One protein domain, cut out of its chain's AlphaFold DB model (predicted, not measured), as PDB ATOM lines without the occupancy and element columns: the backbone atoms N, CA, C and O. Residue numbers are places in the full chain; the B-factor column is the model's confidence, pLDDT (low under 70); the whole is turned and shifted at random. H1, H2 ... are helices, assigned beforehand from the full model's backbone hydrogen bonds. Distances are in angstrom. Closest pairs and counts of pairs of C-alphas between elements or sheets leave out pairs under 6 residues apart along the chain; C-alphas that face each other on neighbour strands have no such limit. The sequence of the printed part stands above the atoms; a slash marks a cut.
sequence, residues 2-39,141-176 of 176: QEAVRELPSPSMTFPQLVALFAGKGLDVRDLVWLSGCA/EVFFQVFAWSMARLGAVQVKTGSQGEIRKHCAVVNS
ATOM      1  N   GLN A   2      -4.033  31.555 -16.925       76.06
ATOM      2  CA  GLN A   2      -2.815  31.016 -17.560       76.06
ATOM      3  C   GLN A   2      -1.865  32.093 -18.122       76.06
ATOM      4  O   GLN A   2      -0.661  31.869 -18.176       76.06
ATOM      5  N   GLU A   3      -2.383  33.269 -18.485       82.88
ATOM      6  CA  GLU A   3      -1.575  34.407 -18.952       82.88
ATOM      7  C   GLU A   3      -0.555  34.857 -17.899       82.88
ATOM      8  O   GLU A   3       0.622  34.992 -18.206       82.88
ATOM      9  N   ALA A   4      -0.962  34.969 -16.630       84.50
ATOM     10  CA  ALA A   4      -0.066  35.388 -15.553       84.50
ATOM     11  C   ALA A   4       1.130  34.436 -15.376       84.50
ATOM     12  O   ALA A   4       2.240  34.881 -15.108       84.50
ATOM     13  N   VAL A   5       0.928  33.129 -15.575       85.50
ATOM     14  CA  VAL A   5       1.996  32.121 -15.447       85.50
ATOM     15  C   VAL A   5       3.058  32.284 -16.536       85.50
ATOM     16  O   VAL A   5       4.229  32.009 -16.292       85.50
ATOM     17  N   ARG A   6       2.673  32.754 -17.727       85.88
ATOM     18  CA  ARG A   6       3.603  32.994 -18.844       85.88
ATOM     19  C   ARG A   6       4.404  34.284 -18.677       85.88
ATOM     20  O   ARG A   6       5.515  34.379 -19.184       85.88
ATOM     21  N   GLU A   7       3.851  35.255 -17.955       89.50
ATOM     22  CA  GLU A   7       4.431  36.591 -17.806       89.50
ATOM     23  C   GLU A   7       5.397  36.735 -16.624       89.50
ATOM     24  O   GLU A   7       6.136  37.726 -16.563       89.50
ATOM     25  N   LEU A   8       5.394  35.778 -15.689       91.69
ATOM     26  CA  LEU A   8       6.229  35.794 -14.489       91.69
ATOM     27  C   LEU A   8       7.540  35.015 -14.702       91.69
ATOM     28  O   LEU A   8       7.514  33.886 -15.198       91.69
ATOM     29  N   PRO A   9       8.699  35.570 -14.299       91.56
ATOM     30  CA  PRO A   9       9.964  34.856 -14.397       91.56
ATOM     31  C   PRO A   9       9.995  33.660 -13.434       91.56
ATOM     32  O   PRO A   9       9.749  33.797 -12.236       91.56
ATOM     33  N   SER A  10      10.331  32.480 -13.958       91.38
ATOM     34  CA  SER A  10      10.582  31.283 -13.145       91.38
ATOM     35  C   SER A  10      11.904  31.414 -12.372       91.38
ATOM     36  O   SER A  10      12.873  31.932 -12.935       91.38
ATOM     37  N   PRO A  11      12.013  30.888 -11.134       91.19
ATOM     38  CA  PRO A  11      13.266  30.903 -10.371       91.19
ATOM     39  C   PRO A  11      14.416  30.140 -11.050       91.19
ATOM     40  O   PRO A  11      15.574  30.356 -10.707       91.19
ATOM     41  N   SER A  12      14.116  29.256 -12.005       92.56
ATOM     42  CA  SER A  12      15.104  28.482 -12.767       92.56
ATOM     43  C   SER A  12      15.326  29.000 -14.195       92.56
ATOM     44  O   SER A  12      15.974  28.327 -14.996       92.56
ATOM     45  N   MET A  13      14.756  30.156 -14.552       93.31
ATOM     46  CA  MET A  13      14.900  30.750 -15.883       93.31
ATOM     47  C   MET A  13      16.346  31.215 -16.122       93.31
ATOM     48  O   MET A  13      16.984  31.800 -15.246       93.31
ATOM     49  N   THR A  14      16.876  30.974 -17.322       96.25
ATOM     50  CA  THR A  14      18.228  31.427 -17.689       96.25
ATOM     51  C   THR A  14      18.265  32.938 -17.935       96.25
ATOM     52  O   THR A  14      17.255  33.557 -18.267       96.25
ATOM     53  N   PHE A  15      19.446  33.554 -17.830       94.62
ATOM     54  CA  PHE A  15      19.592  34.999 -18.034       94.62
ATOM     55  C   PHE A  15      19.077  35.497 -19.404       94.62
ATOM     56  O   PHE A  15      18.329  36.472 -19.414       94.62
ATOM     57  N   PRO A  16      19.368  34.848 -20.553       96.12
ATOM     58  CA  PRO A  16      18.825  35.290 -21.842       96.12
ATOM     59  C   PRO A  16      17.296  35.220 -21.913       96.12
ATOM     60  O   PRO A  16      16.665  36.110 -22.478       96.12
ATOM     61  N   GLN A  17      16.694  34.195 -21.305       95.44
ATOM     62  CA  GLN A  17      15.237  34.067 -21.222       95.44
ATOM     63  C   GLN A  17      14.631  35.185 -20.364       95.44
ATOM     64  O   GLN A  17      13.612  35.760 -20.733       95.44
ATOM     65  N   LEU A  18      15.292  35.541 -19.261       94.69
ATOM     66  CA  LEU A  18      14.865  36.626 -18.383       94.69
ATOM     67  C   LEU A  18      14.932  37.988 -19.086       94.69
ATOM     68  O   LEU A  18      13.998  38.783 -18.992       94.69
ATOM     69  N   VAL A  19      15.999  38.229 -19.851       95.62
ATOM     70  CA  VAL A  19      16.131  39.428 -20.690       95.62
ATOM     71  C   VAL A  19      15.030  39.480 -21.750       95.62
ATOM     72  O   VAL A  19      14.427  40.534 -21.928       95.62
ATOM     73  N   ALA A  20      14.723  38.363 -22.415       95.94
ATOM     74  CA  ALA A  20      13.648  38.307 -23.406       95.94
ATOM     75  C   ALA A  20      12.267  38.598 -22.787       95.94
ATOM     76  O   ALA A  20      11.481  39.355 -23.356       95.94
ATOM     77  N   LEU A  21      11.993  38.059 -21.595       95.06
ATOM     78  CA  LEU A  21      10.740  38.290 -20.871       95.06
ATOM     79  C   LEU A  21      10.566  39.760 -20.456       95.06
ATOM     80  O   LEU A  21       9.463  40.301 -20.543       95.06
ATOM     81  N   PHE A  22      11.644  40.417 -20.022       95.81
ATOM     82  CA  PHE A  22      11.633  41.844 -19.689       95.81
ATOM     83  C   PHE A  22      11.509  42.713 -20.947       95.81
ATOM     84  O   PHE A  22      10.710  43.653 -20.964       95.81
ATOM     85  N   ALA A  23      12.209  42.350 -22.025       96.06
ATOM     86  CA  ALA A  23      12.127  43.041 -23.308       96.06
ATOM     87  C   ALA A  23      10.705  43.015 -23.888       96.06
ATOM     88  O   ALA A  23      10.255  44.024 -24.427       96.06
ATOM     89  N   GLY A  24       9.959  41.920 -23.691       94.81
ATOM     90  CA  GLY A  24       8.539  41.830 -24.053       94.81
ATOM     91  C   GLY A  24       7.644  42.870 -23.362       94.81
ATOM     92  O   GLY A  24       6.582  43.204 -23.877       94.81
ATOM     93  N   LYS A  25       8.093  43.436 -22.234       94.00
ATOM     94  CA  LYS A  25       7.414  44.510 -21.487       94.00
ATOM     95  C   LYS A  25       8.049  45.890 -21.709       94.00
ATOM     96  O   LYS A  25       7.705  46.839 -21.012       94.00
ATOM     97  N   GLY A  26       8.992  46.016 -22.645       95.25
ATOM     98  CA  GLY A  26       9.729  47.262 -22.887       95.25
ATOM     99  C   GLY A  26      10.765  47.602 -21.807       95.25
ATOM    100  O   GLY A  26      11.191  48.757 -21.707       95.25
ATOM    101  N   LEU A  27      11.172  46.617 -21.000       96.19
ATOM    102  CA  LEU A  27      12.206  46.746 -19.971       96.19
ATOM    103  C   LEU A  27      13.526  46.166 -20.479       96.19
ATOM    104  O   LEU A  27      13.552  45.131 -21.145       96.19
ATOM    105  N   ASP A  28      14.633  46.833 -20.172       94.69
ATOM    106  CA  ASP A  28      15.956  46.420 -20.641       94.69
ATOM    107  C   ASP A  28      16.768  45.673 -19.562       94.69
ATOM    108  O   ASP A  28      16.334  45.455 -18.429       94.69
ATOM    109  N   VAL A  29      17.991  45.262 -19.920       94.19
ATOM    110  CA  VAL A  29      18.921  44.581 -19.001       94.19
ATOM    111  C   VAL A  29      19.244  45.442 -17.777       94.19
ATOM    112  O   VAL A  29      19.511  44.910 -16.700       94.19
ATOM    113  N   ARG A  30      19.245  46.772 -17.921       91.00
ATOM    114  CA  ARG A  30      19.483  47.679 -16.802       91.00
ATOM    115  C   ARG A  30      18.302  47.580 -15.845       91.00
ATOM    116  O   ARG A  30      18.540  47.282 -14.678       91.00
ATOM    117  N   ASP A  31      17.071  47.713 -16.329       93.44
ATOM    118  CA  ASP A  31      15.872  47.568 -15.495       93.44
ATOM    119  C   ASP A  31      15.837  46.226 -14.771       93.44
ATOM    120  O   ASP A  31      15.613  46.190 -13.564       93.44
ATOM    121  N   LEU A  32      16.157  45.136 -15.474       93.00
ATOM    122  CA  LEU A  32      16.259  43.811 -14.873       93.00
ATOM    123  C   LEU A  32      17.216  43.794 -13.668       93.00
ATOM    124  O   LEU A  32      16.862  43.294 -12.598       93.00
ATOM    125  N   VAL A  33      18.420  44.347 -13.820       90.94
ATOM    126  CA  VAL A  33      19.444  44.349 -12.762       90.94
ATOM    127  C   VAL A  33      19.025  45.205 -11.561       90.94
ATOM    128  O   VAL A  33      19.213  44.778 -10.420       90.94
ATOM    129  N   TRP A  34      18.444  46.388 -11.786       88.88
ATOM    130  CA  TRP A  34      18.048  47.284 -10.689       88.88
ATOM    131  C   TRP A  34      16.768  46.826  -9.986       88.88
ATOM    132  O   TRP A  34      16.713  46.881  -8.759       88.88
ATOM    133  N   LEU A  35      15.784  46.296 -10.722       91.56
ATOM    134  CA  LEU A  35      14.548  45.739 -10.153       91.56
ATOM    135  C   LEU A  35      14.786  44.423  -9.403       91.56
ATOM    136  O   LEU A  35      14.071  44.130  -8.448       91.56
ATOM    137  N   SER A  36      15.828  43.665  -9.764       88.50
ATOM    138  CA  SER A  36      16.255  42.471  -9.012       88.50
ATOM    139  C   SER A  36      16.953  42.805  -7.685       88.50
ATOM    140  O   SER A  36      17.400  41.905  -6.977       88.50
ATOM    141  N   GLY A  37      17.054  44.089  -7.325       73.50
ATOM    142  CA  GLY A  37      17.494  44.508  -6.004       73.50
ATOM    143  C   GLY A  37      18.984  44.298  -5.771       73.50
ATOM    144  O   GLY A  37      19.381  43.633  -4.812       73.50
ATOM    145  N   CYS A  38      19.836  44.951  -6.570       53.16
ATOM    146  CA  CYS A  38      21.232  45.222  -6.189       53.16
ATOM    147  C   CYS A  38      21.320  46.207  -4.999       53.16
ATOM    148  O   CYS A  38      21.951  47.252  -5.079       53.16
ATOM    149  N   ALA A  39      20.660  45.863  -3.897       47.47
ATOM    150  CA  ALA A  39      20.745  46.465  -2.579       47.47
ATOM    151  C   ALA A  39      20.390  45.382  -1.548       47.47
ATOM    152  O   ALA A  39      19.339  45.403  -0.912       47.47
ATOM    153  N   GLU A 141      23.074  56.997  -3.884       83.62
ATOM    154  CA  GLU A 141      22.303  57.998  -4.623       83.62
ATOM    155  C   GLU A 141      22.069  57.577  -6.079       83.62
ATOM    156  O   GLU A 141      20.974  57.743  -6.614       83.62
ATOM    157  N   VAL A 142      23.083  56.988  -6.719       83.38
ATOM    158  CA  VAL A 142      22.981  56.484  -8.093       83.38
ATOM    159  C   VAL A 142      22.104  55.235  -8.132       83.38
ATOM    160  O   VAL A 142      21.330  55.076  -9.075       83.38
ATOM    161  N   PHE A 143      22.169  54.378  -7.104       85.50
ATOM    162  CA  PHE A 143      21.259  53.237  -6.994       85.50
ATOM    163  C   PHE A 143      19.803  53.703  -6.969       85.50
ATOM    164  O   PHE A 143      19.018  53.262  -7.803       85.50
ATOM    165  N   PHE A 144      19.450  54.631  -6.073       87.56
ATOM    166  CA  PHE A 144      18.060  55.067  -5.925       87.56
ATOM    167  C   PHE A 144      17.529  55.783  -7.163       87.56
ATOM    168  O   PHE A 144      16.377  55.565  -7.526       87.56
ATOM    169  N   GLN A 145      18.357  56.574  -7.852       89.62
ATOM    170  CA  GLN A 145      17.957  57.218  -9.106       89.62
ATOM    171  C   GLN A 145      17.594  56.193 -10.181       89.62
ATOM    172  O   GLN A 145      16.543  56.292 -10.814       89.62
ATOM    173  N   VAL A 146      18.455  55.195 -10.387       88.38
ATOM    174  CA  VAL A 146      18.231  54.203 -11.440       88.38
ATOM    175  C   VAL A 146      17.126  53.227 -11.045       88.38
ATOM    176  O   VAL A 146      16.302  52.886 -11.884       88.38
ATOM    177  N   PHE A 147      17.045  52.849  -9.769       91.31
ATOM    178  CA  PHE A 147      15.950  52.042  -9.241       91.31
ATOM    179  C   PHE A 147      14.595  52.744  -9.399       91.31
ATOM    180  O   PHE A 147      13.657  52.141  -9.912       91.31
ATOM    181  N   ALA A 148      14.495  54.025  -9.023       93.38
ATOM    182  CA  ALA A 148      13.270  54.807  -9.185       93.38
ATOM    183  C   ALA A 148      12.863  54.919 -10.660       93.38
ATOM    184  O   ALA A 148      11.688  54.766 -10.988       93.38
ATOM    185  N   TRP A 149      13.831  55.120 -11.559       94.50
ATOM    186  CA  TRP A 149      13.567  55.146 -12.995       94.50
ATOM    187  C   TRP A 149      13.057  53.798 -13.522       94.50
ATOM    188  O   TRP A 149      12.048  53.762 -14.228       94.50
ATOM    189  N   SER A 150      13.683  52.686 -13.134       95.31
ATOM    190  CA  SER A 150      13.230  51.347 -13.526       95.31
ATOM    191  C   SER A 150      11.856  50.997 -12.939       95.31
ATOM    192  O   SER A 150      11.039  50.392 -13.631       95.31
ATOM    193  N   MET A 151      11.550  51.433 -11.712       95.56
ATOM    194  CA  MET A 151      10.213  51.301 -11.115       95.56
ATOM    195  C   MET A 151       9.163  52.138 -11.854       95.56
ATOM    196  O   MET A 151       8.053  51.658 -12.071       95.56
ATOM    197  N   ALA A 152       9.502  53.356 -12.287       96.19
ATOM    198  CA  ALA A 152       8.607  54.187 -13.094       96.19
ATOM    199  C   ALA A 152       8.312  53.541 -14.458       96.19
ATOM    200  O   ALA A 152       7.162  53.517 -14.890       96.19
ATOM    201  N   ARG A 153       9.328  52.954 -15.109       96.69
ATOM    202  CA  ARG A 153       9.145  52.194 -16.356       96.69
ATOM    203  C   ARG A 153       8.271  50.961 -16.151       96.69
ATOM    204  O   ARG A 153       7.354  50.749 -16.935       96.69
ATOM    205  N   LEU A 154       8.510  50.189 -15.088       95.94
ATOM    206  CA  LEU A 154       7.681  49.032 -14.741       95.94
ATOM    207  C   LEU A 154       6.224  49.442 -14.467       95.94
ATOM    208  O   LEU A 154       5.304  48.782 -14.942       95.94
ATOM    209  N   GLY A 155       6.010  50.544 -13.745       95.50
ATOM    210  CA  GLY A 155       4.680  51.073 -13.438       95.50
ATOM    211  C   GLY A 155       3.926  51.628 -14.648       95.50
ATOM    212  O   GLY A 155       2.706  51.739 -14.592       95.50
ATOM    213  N   ALA A 156       4.624  51.945 -15.742       95.62
ATOM    214  CA  ALA A 156       4.027  52.398 -16.997       95.62
ATOM    215  C   ALA A 156       3.615  51.244 -17.934       95.62
ATOM    216  O   ALA A 156       3.013  51.488 -18.982       95.62
ATOM    217  N   VAL A 157       3.917  49.988 -17.587       94.06
ATOM    218  CA  VAL A 157       3.573  48.827 -18.419       94.06
ATOM    219  C   VAL A 157       2.056  48.633 -18.447       94.06
ATOM    220  O   VAL A 157       1.435  48.394 -17.415       94.06
ATOM    221  N   GLN A 158       1.469  48.697 -19.649       91.50
ATOM    222  CA  GLN A 158       0.052  48.391 -19.922       91.50
ATOM    223  C   GLN A 158      -0.947  49.142 -19.015       91.50
ATOM    224  O   GLN A 158      -2.004  48.617 -18.657       91.50
ATOM    225  N   VAL A 159      -0.618  50.381 -18.637       95.12
ATOM    226  CA  VAL A 159      -1.507  51.226 -17.832       95.12
ATOM    227  C   VAL A 159      -2.814  51.509 -18.566       95.12
ATOM    228  O   VAL A 159      -2.823  51.823 -19.756       95.12
ATOM    229  N   LYS A 160      -3.926  51.427 -17.835       95.56
ATOM    230  CA  LYS A 160      -5.243  51.813 -18.338       95.56
ATOM    231  C   LYS A 160      -5.487  53.287 -18.032       95.56
ATOM    232  O   LYS A 160      -5.367  53.699 -16.879       95.56
ATOM    233  N   THR A 161      -5.806  54.077 -19.052       95.31
ATOM    234  CA  THR A 161      -6.039  55.524 -18.934       95.31
ATOM    235  C   THR A 161      -7.355  55.928 -19.599       95.31
ATOM    236  O   THR A 161      -7.960  55.160 -20.353       95.31
ATOM    237  N   GLY A 162      -7.833  57.139 -19.300       95.19
ATOM    238  CA  GLY A 162      -9.109  57.635 -19.814       95.19
ATOM    239  C   GLY A 162     -10.286  56.803 -19.302       95.19
ATOM    240  O   GLY A 162     -10.422  56.590 -18.101       95.19
ATOM    241  N   SER A 163     -11.125  56.325 -20.216       95.62
ATOM    242  CA  SER A 163     -12.287  55.477 -19.919       95.62
ATOM    243  C   SER A 163     -11.978  53.972 -19.924       95.62
ATOM    244  O   SER A 163     -12.892  53.153 -19.833       95.62
ATOM    245  N   GLN A 164     -10.708  53.570 -20.046       95.62
ATOM    246  CA  GLN A 164     -10.332  52.157 -20.018       95.62
ATOM    247  C   GLN A 164     -10.315  51.644 -18.569       95.62
ATOM    248  O   GLN A 164      -9.431  51.977 -17.786       95.62
ATOM    249  N   GLY A 165     -11.267  50.781 -18.211       94.25
ATOM    250  CA  GLY A 165     -11.364  50.197 -16.867       94.25
ATOM    251  C   GLY A 165     -12.220  51.016 -15.896       94.25
ATOM    252  O   GLY A 165     -13.117  51.737 -16.312       94.25
ATOM    253  N   GLU A 166     -11.978  50.851 -14.593       95.44
ATOM    254  CA  GLU A 166     -12.778  51.468 -13.528       95.44
ATOM    255  C   GLU A 166     -11.956  51.727 -12.256       95.44
ATOM    256  O   GLU A 166     -10.958  51.049 -11.992       95.44
ATOM    257  N   ILE A 167     -12.416  52.672 -11.430       96.12
ATOM    258  CA  ILE A 167     -11.903  52.875 -10.071       96.12
ATOM    259  C   ILE A 167     -12.642  51.905  -9.142       96.12
ATOM    260  O   ILE A 167     -13.849  52.024  -8.921       96.12
ATOM    261  N   ARG A 168     -11.922  50.915  -8.608       96.31
ATOM    262  CA  ARG A 168     -12.512  49.867  -7.764       96.31
ATOM    263  C   ARG A 168     -12.809  50.381  -6.360       96.31
ATOM    264  O   ARG A 168     -11.909  50.880  -5.689       96.31
ATOM    265  N   LYS A 169     -14.040  50.156  -5.889       96.81
ATOM    266  CA  LYS A 169     -14.414  50.370  -4.478       96.81
ATOM    267  C   LYS A 169     -13.833  49.275  -3.577       96.81
ATOM    268  O   LYS A 169     -13.420  49.543  -2.454       96.81
ATOM    269  N   HIS A 170     -13.752  48.053  -4.107       96.94
ATOM    270  CA  HIS A 170     -13.145  46.896  -3.456       96.94
ATOM    271  C   HIS A 170     -12.143  46.237  -4.411       96.94
ATOM    272  O   HIS A 170     -12.516  45.793  -5.488       96.94
ATOM    273  N   CYS A 171     -10.862  46.138  -4.040       96.19
ATOM    274  CA  CYS A 171      -9.818  45.669  -4.965       96.19
ATOM    275  C   CYS A 171     -10.052  44.247  -5.506       96.19
ATOM    276  O   CYS A 171      -9.663  43.955  -6.637       96.19
ATOM    277  N   ALA A 172     -10.681  43.376  -4.711       96.31
ATOM    278  CA  ALA A 172     -10.867  41.961  -5.028       96.31
ATOM    279  C   ALA A 172     -12.040  41.668  -5.983       96.31
ATOM    280  O   ALA A 172     -12.102  40.565  -6.519       96.31
ATOM    281  N   VAL A 173     -12.956  42.619  -6.205       95.69
ATOM    282  CA  VAL A 173     -14.195  42.403  -6.973       95.69
ATOM    283  C   VAL A 173     -14.396  43.545  -7.976       95.69
ATOM    284  O   VAL A 173     -13.966  44.670  -7.736       95.69
ATOM    285  N   VAL A 174     -14.990  43.241  -9.129       95.50
ATOM    286  CA  VAL A 174     -15.387  44.239 -10.141       95.50
ATOM    287  C   VAL A 174     -16.643  44.960  -9.649       95.50
ATOM    288  O   VAL A 174     -17.496  44.321  -9.030       95.50
ATOM    289  N   ASN A 175     -16.761  46.271  -9.876       95.81
ATOM    290  CA  ASN A 175     -17.977  46.976  -9.469       95.81
ATOM    291  C   ASN A 175     -19.197  46.429 -10.246       95.81
ATOM    292  O   ASN A 175     -19.073  45.991 -11.389       95.81
ATOM    293  N   SER A 176     -20.368  46.428  -9.607       92.69
ATOM    294  CA  SER A 176     -21.663  46.043 -10.196       92.69
ATOM    295  C   SER A 176     -22.594  47.242 -10.273       92.69
ATOM    296  O   SER A 176     -22.433  48.147  -9.417       92.69
TER     297      SER A 176
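What this domain is: This is residues 2 to 39 and 141 to 176 of the 176 residues of the protein "PEROXIDASE_4 domain-containing protein" of Triticum turgidum subsp. durum (UniProt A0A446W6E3). Four helices form a loose, open arc, H1-H2-H3-H4, with H3 crossing the longest helix, H4, and H2 packing on H3; a long tail without a named element, residues 156 to 176, makes much of the length, with residues 159 to 164 and 168 to 173 sticking out. The printed part has 74 residues with four named helices, in the order H1, H2, H3, H4, and no named strand; its class is all helix. It is loose, with a radius of gyration of the C-alphas of 15.4 A and spans of 43 by 33 by 20 A.

How they stand to each other: Begin with H4, residues 141 to 155. H3, residues 29 to 35, touches it, about perpendicular at 80 degrees; look at their closest C-alphas, Asp 31 and Ser 150, 5.0 A apart. From H3 go to H2, residues 15 to 23, which touches it about perpendicular at 86 degrees, with the closest C-alphas, Val 19 and Val 29, 6.1 A apart. H1, residues 2 to 7, is close to H2 but not clearly touching: the closest C-alphas, Glu 7 and Leu 21, are 7.2 A apart, and the tilt of 72 degrees is only just about perpendicular. H1 and H4 are apart, as are H1 and H3, and H2 and H4. In H1, H2, H3 and H4 every O i to N i+4 pair is within hydrogen-bond range.

Where its parts are: Find C-alpha 141 at (22.303, 57.998, -4.623); from there H4 runs 20.9 A to C-alpha 155 at (4.680, 51.073, -13.438). H3 spans 9.9 A, H2 12.2 A, and H1 9.1 A from C-alpha 2 at (-2.815, 31.016, -17.560).

The domain as a whole: The C-alphas farthest apart, Glu 141 and Ser 176, are 45.9 A apart. Residues 40 to 140 are not printed; C-alphas 39 and 141 are 11.8 A apart across the cut. The link from H2 to H3 is tight and that from H1 to H2 short. Mean pLDDT of the printed part is 91.4; residues 38 to 39 are under 70.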